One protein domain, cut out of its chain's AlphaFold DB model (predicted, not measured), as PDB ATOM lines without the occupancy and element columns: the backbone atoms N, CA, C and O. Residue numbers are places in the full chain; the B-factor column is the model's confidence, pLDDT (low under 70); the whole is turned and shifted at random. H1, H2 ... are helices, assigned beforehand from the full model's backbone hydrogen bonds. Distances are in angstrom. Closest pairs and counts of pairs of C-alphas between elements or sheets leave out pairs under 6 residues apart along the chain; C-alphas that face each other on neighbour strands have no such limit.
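AT A GLANCE: This is residues 219 to 285 of the 442 residues of an uncharacterized protein of Chloroflexi bacterium 54-19 (UniProt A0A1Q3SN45). Four helices stand in two crossed pairs: H1 and H3 lie side by side and run the same way, and H2 and H4, also side by side and running the same way, cover one side of that pair at a steep slant. The contacts go round in a ring, H1 to H2 to H4 to H3 and back to H1, and the loop of residues 268 to 273 lies at one end of the longest axis, with the beginning of H1 at the other end. The printed part has 67 residues with four named helices, in the order H1, H2, H3, H4, and no named strand; its class is all helix. It is compact, with a radius of gyration of the C-alphas of 10.6 A, and spans 32 by 21 by 16 A, only just elongated.

IN THESE COORDINATES: H1, the longest helix by residues, holds residues 219 to 232 and is 20.3 A long, from C-alpha 219 at (166.179, 72.130, 119.850) to C-alpha 232 at (186.219, 72.796, 116.951). H3 holds residues 255 to 267, 17.9 A. H2 holds residues 238 to 250, 18.1 A. H4 holds residues 274 to 284, 15.3 A, and ends with C-alpha 284 at (181.363, 72.523, 137.300).

HOW THE PARTS SIT: H1 touches H3 at a shallow tilt of 10 degrees, the same way; their closest C-alphas, those of Gly 225 and Gln 255, are 6.1 A apart. H1 also touches H2, at a steep tilt of 54 degrees, opposite ways, with the closest C-alphas, those of Ser 226 and Ala 241, at 4.8 A. H2 touches H4 with residues 244 to 248 alone, at a shallow tilt of 26 degrees, the same way; the C-alphas of Ala 248 and Val 282 are the closest, at 6.2 A. H3 and H4 form a helical hairpin, opposite ways at a steep tilt of 44 degrees. H3 touches H4 with residues 261 to 266 alone, and the C-alphas of Val 265 and Pro 274 are the closest, at 5.7 A. The helix packing is part aligned, part crossed: 2 of these 4 touching pairs are at a shallow tilt. H2 and H3 are close but not clearly touching, with the closest C-alphas, those of Ala 248 and Ile 258, at 7.4 A. H1 and H4 are apart. In H1, H2, H3 and H4 every O i to N i+4 pair is within hydrogen-bond range.

THE WHOLE: The two C-alphas farthest apart, those of Gly 219 and Ala 270, are 33.3 A apart. The links H1 to H2 and H2 to H3 are tight, and the link H3 to H4, with 6 residues, is short. The printed part has no cut. The mean pLDDT of the printed part is 95.7, and no printed residue is under 70.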
ATOM      1  N   GLY A 219     165.534  73.176 120.652       96.25
ATOM      2  CA  GLY A 219     166.179  72.130 119.850       96.25
ATOM      3  C   GLY A 219     167.133  72.666 118.775       96.25
ATOM      4  O   GLY A 219     168.212  72.111 118.587       96.25
ATOM      5  N   ALA A 220     166.792  73.780 118.115       96.38
ATOM      6  CA  ALA A 220     167.679  74.412 117.138       96.38
ATOM      7  C   ALA A 220     168.936  74.998 117.806       96.38
ATOM      8  O   ALA A 220     170.031  74.893 117.253       96.38
ATOM      9  N   GLN A 221     168.800  75.557 119.013       96.12
ATOM     10  CA  GLN A 221     169.934  76.079 119.782       96.12
ATOM     11  C   GLN A 221     170.879  74.961 120.241       96.12
ATOM     12  O   GLN A 221     172.096  75.093 120.106       96.12
ATOM     13  N   ILE A 222     170.331  73.832 120.704       97.19
ATOM     14  CA  ILE A 222     171.108  72.637 121.068       97.19
ATOM     15  C   ILE A 222     171.875  72.102 119.855       97.19
ATOM     16  O   ILE A 222     173.078  71.861 119.955       97.19
ATOM     17  N   ALA A 223     171.215  71.978 118.699       97.56
ATOM     18  CA  ALA A 223     171.849  71.501 117.473       97.56
ATOM     19  C   ALA A 223     173.012  72.408 117.035       97.56
ATOM     20  O   ALA A 223     174.101  71.917 116.733       97.56
ATOM     21  N   GLN A 224     172.823  73.731 117.078       97.44
ATOM     22  CA  GLN A 224     173.891  74.684 116.765       97.44
ATOM     23  C   GLN A 224     175.041  74.633 117.783       97.44
ATOM     24  O   GLN A 224     176.209  74.693 117.395       97.44
ATOM     25  N   GLY A 225     174.736  74.504 119.079       97.06
ATOM     26  CA  GLY A 225     175.743  74.354 120.131       97.06
ATOM     27  C   GLY A 225     176.576  73.082 119.960       97.06
ATOM     28  O   GLY A 225     177.803  73.131 120.044       97.06
ATOM     29  N   SER A 226     175.924  71.964 119.642       97.94
ATOM     30  CA  SER A 226     176.583  70.687 119.367       97.94
ATOM     31  C   SER A 226     177.484  70.755 118.137       97.94
ATOM     32  O   SER A 226     178.658  70.395 118.221       97.94
ATOM     33  N   GLN A 227     176.989  71.321 117.030       98.00
ATOM     34  CA  GLN A 227     177.776  71.495 115.808       98.00
ATOM     35  C   GLN A 227     179.025  72.354 116.053       98.00
ATOM     36  O   GLN A 227     180.100  72.070 115.519       98.00
ATOM     37  N   LEU A 228     178.915  73.389 116.891       97.75
ATOM     38  CA  LEU A 228     180.047  74.232 117.260       97.75
ATOM     39  C   LEU A 228     181.100  73.454 118.069       97.75
ATOM     40  O   LEU A 228     182.297  73.624 117.835       97.75
ATOM     41  N   ILE A 229     180.672  72.572 118.974       97.75
ATOM     42  CA  ILE A 229     181.563  71.704 119.755       97.75
ATOM     43  C   ILE A 229     182.258  70.680 118.846       97.75
ATOM     44  O   ILE A 229     183.486  70.593 118.873       97.75
ATOM     45  N   THR A 230     181.514  69.951 118.005       97.94
ATOM     46  CA  THR A 230     182.085  68.912 117.125       97.94
ATOM     47  C   THR A 230     183.048  69.479 116.088       97.94
ATOM     48  O   THR A 230     184.045  68.843 115.769       97.94
ATOM     49  N   THR A 231     182.777  70.682 115.569       97.94
ATOM     50  CA  THR A 231     183.625  71.312 114.541       97.94
ATOM     51  C   THR A 231     184.975  71.761 115.103       97.94
ATOM     52  O   THR A 231     185.975  71.736 114.394       97.94
ATOM     53  N   ASN A 232     185.023  72.179 116.371       97.88
ATOM     54  CA  ASN A 232     186.219  72.796 116.951       97.88
ATOM     55  C   ASN A 232     187.021  71.855 117.859       97.88
ATOM     56  O   ASN A 232     188.201  72.106 118.095       97.88
ATOM     57  N   ILE A 233     186.409  70.792 118.387       96.75
ATOM     58  CA  ILE A 233     187.066  69.862 119.308       96.75
ATOM     59  C   ILE A 233     187.247  68.505 118.622       96.75
ATOM     60  O   ILE A 233     186.306  67.712 118.578       96.75
ATOM     61  N   PRO A 234     188.447  68.198 118.099       93.25
ATOM     62  CA  PRO A 234     188.683  66.925 117.436       93.25
ATOM     63  C   PRO A 234     188.529  65.758 118.421       93.25
ATOM     64  O   PRO A 234     189.014  65.807 119.553       93.25
ATOM     65  N   GLY A 235     187.857  64.696 117.973       93.31
ATOM     66  CA  GLY A 235     187.697  63.447 118.724       93.31
ATOM     67  C   GLY A 235     186.514  63.396 119.696       93.31
ATOM     68  O   GLY A 235     186.332  62.366 120.340       93.31
ATOM     69  N   ILE A 236     185.695  64.450 119.807       96.81
ATOM     70  CA  ILE A 236     184.435  64.368 120.559       96.81
ATOM     71  C   ILE A 236     183.339  63.719 119.705       96.81
ATOM     72  O   ILE A 236     183.157  64.076 118.541       96.81
ATOM     73  N   SER A 237     182.604  62.758 120.271       97.50
ATOM     74  CA  SER A 237     181.473  62.145 119.572       97.50
ATOM     75  C   SER A 237     180.314  63.142 119.446       97.50
ATOM     76  O   SER A 237     180.091  63.965 120.337       97.50
ATOM     77  N   THR A 238     179.528  63.053 118.369       97.31
ATOM     78  CA  THR A 238     178.326  63.890 118.186       97.31
ATOM     79  C   THR A 238     177.337  63.724 119.343       97.31
ATOM     80  O   THR A 238     176.696  64.683 119.767       97.31
ATOM     81  N   THR A 239     177.246  62.517 119.909       97.56
ATOM     82  CA  THR A 239     176.407  62.224 121.076       97.56
ATOM     83  C   THR A 239     176.877  62.969 122.324       97.56
ATOM     84  O   THR A 239     176.053  63.532 123.043       97.56
ATOM     85  N   ASP A 240     178.187  63.022 122.580       96.62
ATOM     86  CA  ASP A 240     178.732  63.748 123.731       96.62
ATOM     87  C   ASP A 240     178.635  65.265 123.541       96.62
ATOM     88  O   ASP A 240     178.314  65.981 124.487       96.62
ATOM     89  N   ALA A 241     178.833  65.760 122.316       97.62
ATOM     90  CA  ALA A 241     178.628  67.168 121.986       97.62
ATOM     91  C   ALA A 241     177.168  67.609 122.200       97.62
ATOM     92  O   ALA A 241     176.938  68.648 122.822       97.62
ATOM     93  N   ASN A 242     176.190  66.790 121.784       97.81
ATOM     94  CA  ASN A 242     174.766  67.028 122.056       97.81
ATOM     95  C   ASN A 242     174.492  67.097 123.563       97.81
ATOM     96  O   ASN A 242     173.896  68.064 124.027       97.81
ATOM     97  N   ARG A 243     174.997  66.129 124.343       97.31
ATOM     98  CA  ARG A 243     174.824  66.104 125.807       97.31
ATOM     99  C   ARG A 243     175.433  67.325 126.496       97.31
ATOM    100  O   ARG A 243     174.847  67.848 127.439       97.31
ATOM    101  N   LEU A 244     176.601  67.788 126.045       97.25
ATOM    102  CA  LEU A 244     177.238  68.988 126.596       97.25
ATOM    103  C   LEU A 244     176.464  70.262 126.249       97.25
ATOM    104  O   LEU A 244     176.321  71.128 127.112       97.25
ATOM    105  N   ALA A 245     175.948  70.371 125.023       97.44
ATOM    106  CA  ALA A 245     175.099  71.487 124.623       97.44
ATOM    107  C   ALA A 245     173.797  71.502 125.441       97.44
ATOM    108  O   ALA A 245     173.482  72.519 126.054       97.44
ATOM    109  N   GLU A 246     173.096  70.368 125.533       97.50
ATOM    110  CA  GLU A 246     171.899  70.200 126.371       97.50
ATOM    111  C   GLU A 246     172.157  70.604 127.822       97.50
ATOM    112  O   GLU A 246     171.393  71.383 128.389       97.50
ATOM    113  N   GLN A 247     173.259  70.134 128.415       96.75
ATOM    114  CA  GLN A 247     173.614  70.465 129.792       96.75
ATOM    115  C   GLN A 247     173.899  71.963 129.976       96.75
ATOM    116  O   GLN A 247     173.480  72.549 130.974       96.75
ATOM    117  N   ALA A 248     174.581  72.604 129.024       96.25
ATOM    118  CA  ALA A 248     174.836  74.040 129.076       96.25
ATOM    119  C   ALA A 248     173.527  74.850 129.011       96.25
ATOM    120  O   ALA A 248     173.314  75.727 129.850       96.25
ATOM    121  N   PHE A 249     172.624  74.521 128.082       96.00
ATOM    122  CA  PHE A 249     171.325  75.196 127.966       96.00
ATOM    123  C   PHE A 249     170.414  74.927 129.171       96.00
ATOM    124  O   PHE A 249     169.754  75.847 129.649       96.00
ATOM    125  N   ALA A 250     170.425  73.709 129.725       94.06
ATOM    126  CA  ALA A 250     169.695  73.377 130.952       94.06
ATOM    127  C   ALA A 250     170.167  74.208 132.160       94.06
ATOM    128  O   ALA A 250     169.369  74.539 133.034       94.06
ATOM    129  N   ASN A 251     171.442  74.606 132.175       93.31
ATOM    130  CA  ASN A 251     172.015  75.511 133.173       93.31
ATOM    131  C   ASN A 251     171.770  77.003 132.860       93.31
ATOM    132  O   ASN A 251     172.378  77.866 133.493       93.31
ATOM    133  N   GLY A 252     170.923  77.326 131.878       93.81
ATOM    134  CA  GLY A 252     170.609  78.702 131.481       93.81
ATOM    135  C   GLY A 252     171.729  79.404 130.709       93.81
ATOM    136  O   GLY A 252     171.745  80.633 130.643       93.81
ATOM    137  N   ARG A 253     172.690  78.658 130.147       95.38
ATOM    138  CA  ARG A 253     173.772  79.229 129.337       95.38
ATOM    139  C   ARG A 253     173.313  79.425 127.898       95.38
ATOM    140  O   ARG A 253     172.567  78.616 127.357       95.38
ATOM    141  N   ASP A 254     173.783  80.500 127.279       95.31
ATOM    142  CA  ASP A 254     173.492  80.812 125.886       95.31
ATOM    143  C   ASP A 254     174.550  80.231 124.931       95.31
ATOM    144  O   ASP A 254     175.603  79.714 125.315       95.31
ATOM    145  N   GLN A 255     174.285  80.338 123.634       96.19
ATOM    146  CA  GLN A 255     175.209  79.881 122.597       96.19
ATOM    147  C   GLN A 255     176.535  80.667 122.594       96.19
ATOM    148  O   GLN A 255     177.581  80.137 122.203       96.19
ATOM    149  N   ALA A 256     176.523  81.920 123.064       95.25
ATOM    150  CA  ALA A 256     177.724  82.741 123.193       95.25
ATOM    151  C   ALA A 256     178.658  82.208 124.292       95.25
ATOM    152  O   ALA A 256     179.880  82.233 124.127       95.25
ATOM    153  N   TYR A 257     178.114  81.682 125.392       95.75
ATOM    154  CA  TYR A 257     178.872  80.975 126.422       95.75
ATOM    155  C   TYR A 257     179.567  79.733 125.854       95.75
ATOM    156  O   TYR A 257     180.785  79.615 125.989       95.75
ATOM    157  N   ILE A 258     178.837  78.863 125.143       96.25
ATOM    158  CA  ILE A 258     179.418  77.664 124.508       96.25
ATOM    159  C   ILE A 258     180.547  78.066 123.546       96.25
ATOM    160  O   ILE A 258     181.630  77.485 123.580       96.25
ATOM    161  N   SER A 259     180.337  79.121 122.754       97.06
ATOM    162  CA  SER A 259     181.339  79.635 121.811       97.06
ATOM    163  C   SER A 259     182.616  80.131 122.495       97.06
ATOM    164  O   SER A 259     183.722  79.847 122.028       97.06
ATOM    165  N   ARG A 260     182.485  80.843 123.622       97.00
ATOM    166  CA  ARG A 260     183.630  81.281 124.435       97.00
ATOM    167  C   ARG A 260     184.369  80.099 125.052       97.00
ATOM    168  O   ARG A 260     185.596  80.079 125.020       97.00
ATOM    169  N   LEU A 261     183.632  79.116 125.563       96.06
ATOM    170  CA  LEU A 261     184.193  77.925 126.192       96.06
ATOM    171  C   LEU A 261     184.999  77.093 125.193       96.06
ATOM    172  O   LEU A 261     186.147  76.748 125.458       96.06
ATOM    173  N   VAL A 262     184.429  76.846 124.013       97.31
ATOM    174  CA  VAL A 262     185.106  76.136 122.927       97.31
ATOM    175  C   VAL A 262     186.378  76.872 122.517       97.31
ATOM    176  O   VAL A 262     187.437  76.256 122.512       97.31
ATOM    177  N   ARG A 263     186.319  78.194 122.285       97.00
ATOM    178  CA  ARG A 263     187.505  79.001 121.946       97.00
ATOM    179  C   ARG A 263     188.578  78.958 123.036       97.00
ATOM    180  O   ARG A 263     189.760  78.894 122.717       97.00
ATOM    181  N   HIS A 264     188.185  79.005 124.307       95.81
ATOM    182  CA  HIS A 264     189.125  78.940 125.425       95.81
ATOM    183  C   HIS A 264     189.848  77.590 125.478       95.81
ATOM    184  O   HIS A 264     191.063  77.538 125.656       95.81
ATOM    185  N   VAL A 265     189.104  76.499 125.290       96.75
ATOM    186  CA  VAL A 265     189.653  75.143 125.336       96.75
ATOM    187  C   VAL A 265     190.536  74.854 124.116       96.75
ATOM    188  O   VAL A 265     191.587  74.237 124.268       96.75
ATOM    189  N   THR A 266     190.149  75.303 122.920       96.12
ATOM    190  CA  THR A 266     190.897  75.035 121.678       96.12
ATOM    191  C   THR A 266     192.051  76.006 121.444       96.12
ATOM    192  O   THR A 266     193.042  75.633 120.825       96.12
ATOM    193  N   GLY A 267     191.961  77.234 121.958       95.38
ATOM    194  CA  GLY A 267     193.005  78.253 121.837       95.38
ATOM    195  C   GLY A 267     194.174  78.086 122.811       95.38
ATOM    196  O   GLY A 267     195.181  78.775 122.665       95.38
ATOM    197  N   ASN A 268     194.065  77.196 123.803       96.06
ATOM    198  CA  ASN A 268     195.102  76.996 124.809       96.06
ATOM    199  C   ASN A 268     195.944  75.735 124.516       96.06
ATOM    200  O   ASN A 268     195.489  74.623 124.798       96.06
ATOM    201  N   PRO A 269     197.200  75.873 124.045       95.44
ATOM    202  CA  PRO A 269     198.050  74.729 123.701       95.44
ATOM    203  C   PRO A 269     198.468  73.881 124.914       95.44
ATOM    204  O   PRO A 269     198.964  72.769 124.744       95.44
ATOM    205  N   ALA A 270     198.274  74.368 126.146       95.81
ATOM    206  CA  ALA A 270     198.547  73.588 127.352       95.81
ATOM    207  C   ALA A 270     197.494  72.492 127.605       95.81
ATOM    208  O   ALA A 270     197.760  71.535 128.338       95.81
ATOM    209  N   ILE A 271     196.300  72.605 127.009       96.31
ATOM    210  CA  ILE A 271     195.213  71.643 127.196       96.31
ATOM    211  C   ILE A 271     195.413  70.458 126.247       96.31
ATOM    212  O   ILE A 271     195.079  70.509 125.068       96.31
ATOM    213  N   ARG A 272     195.932  69.347 126.782       96.06
ATOM    214  CA  ARG A 272     196.179  68.122 126.000       96.06
ATOM    215  C   ARG A 272     194.913  67.348 125.631       96.06
ATOM    216  O   ARG A 272     194.920  66.624 124.644       96.06
ATOM    217  N   VAL A 273     193.849  67.466 126.430       96.44
ATOM    218  CA  VAL A 273     192.582  66.739 126.223       96.44
ATOM    219  C   VAL A 273     191.400  67.717 126.270       96.44
ATOM    220  O   VAL A 273     190.701  67.797 127.284       96.44
ATOM    221  N   PRO A 274     191.170  68.478 125.182       95.31
ATOM    222  CA  PRO A 274     190.099  69.467 125.072       95.31
ATOM    223  C   PRO A 274     188.719  68.965 125.512       95.31
ATOM    224  O   PRO A 274     188.050  69.615 126.311       95.31
ATOM    225  N   ALA A 275     188.318  67.774 125.057       94.19
ATOM    226  CA  ALA A 275     187.002  67.209 125.357       94.19
ATOM    227  C   ALA A 275     186.775  67.015 126.869       94.19
ATOM    228  O   ALA A 275     185.750  67.437 127.397       94.19
ATOM    229  N   ALA A 276     187.757  66.455 127.586       94.56
ATOM    230  CA  ALA A 276     187.654  66.213 129.026       94.56
ATOM    231  C   ALA A 276     187.575  67.521 129.834       94.56
ATOM    232  O   ALA A 276     186.812  67.619 130.801       94.56
ATOM    233  N   VAL A 277     188.333  68.544 129.422       95.44
ATOM    234  CA  VAL A 277     188.289  69.867 130.058       95.44
ATOM    235  C   VAL A 277     186.947  70.544 129.796       95.44
ATOM    236  O   VAL A 277     186.334  71.035 130.741       95.44
ATOM    237  N   LEU A 278     186.440  70.496 128.560       95.06
ATOM    238  CA  LEU A 278     185.124  71.039 128.220       95.06
ATOM    239  C   LEU A 278     184.020  70.392 129.070       95.06
ATOM    240  O   LEU A 278     183.218  71.101 129.676       95.06
ATOM    241  N   THR A 279     184.015  69.058 129.184       94.56
ATOM    242  CA  THR A 279     183.054  68.331 130.026       94.56
ATOM    243  C   THR A 279     183.132  68.758 131.488       94.56
ATOM    244  O   THR A 279     182.100  68.934 132.136       94.56
ATOM    245  N   THR A 280     184.341  68.950 132.013       95.25
ATOM    246  CA  THR A 280     184.540  69.376 133.403       95.25
ATOM    247  C   THR A 280     184.026  70.797 133.624       95.25
ATOM    248  O   THR A 280     183.308  71.038 134.592       95.25
ATOM    249  N   LEU A 281     184.310  71.723 132.703       94.31
ATOM    250  CA  LEU A 281     183.862  73.114 132.804       94.31
ATOM    251  C   LEU A 281     182.334  73.232 132.722       94.31
ATOM    252  O   LEU A 281     181.735  73.872 133.581       94.31
ATOM    253  N   VAL A 282     181.690  72.546 131.768       93.25
ATOM    254  CA  VAL A 282     180.217  72.525 131.656       93.25
ATOM    255  C   VAL A 282     179.566  71.931 132.913       93.25
ATOM    256  O   VAL A 282     178.558  72.456 133.381       93.25
ATOM    257  N   ARG A 283     180.152  70.878 133.505       90.69
ATOM    258  CA  ARG A 283     179.636  70.250 134.739       90.69
ATOM    259  C   ARG A 283     179.842  71.092 135.992       90.69
ATOM    260  O   ARG A 283     178.962  71.126 136.842       90.69
ATOM    261  N   SER A 284     181.006  71.724 136.121       88.56
ATOM    262  CA  SER A 284     181.363  72.523 137.300       88.56
ATOM    263  C   SER A 284     180.558  73.818 137.406       88.56
ATOM    264  O   SER A 284     180.493  74.403 138.483       88.56
ATOM    265  N   ASN A 285     179.927  74.249 136.306       76.00
ATOM    266  CA  ASN A 285     179.184  75.505 136.219       76.00
ATOM    267  C   ASN A 285     180.034  76.741 136.588       76.00
ATOM    268  O   ASN A 285     179.482  77.799 136.886       76.00
TER     269      ASN A 285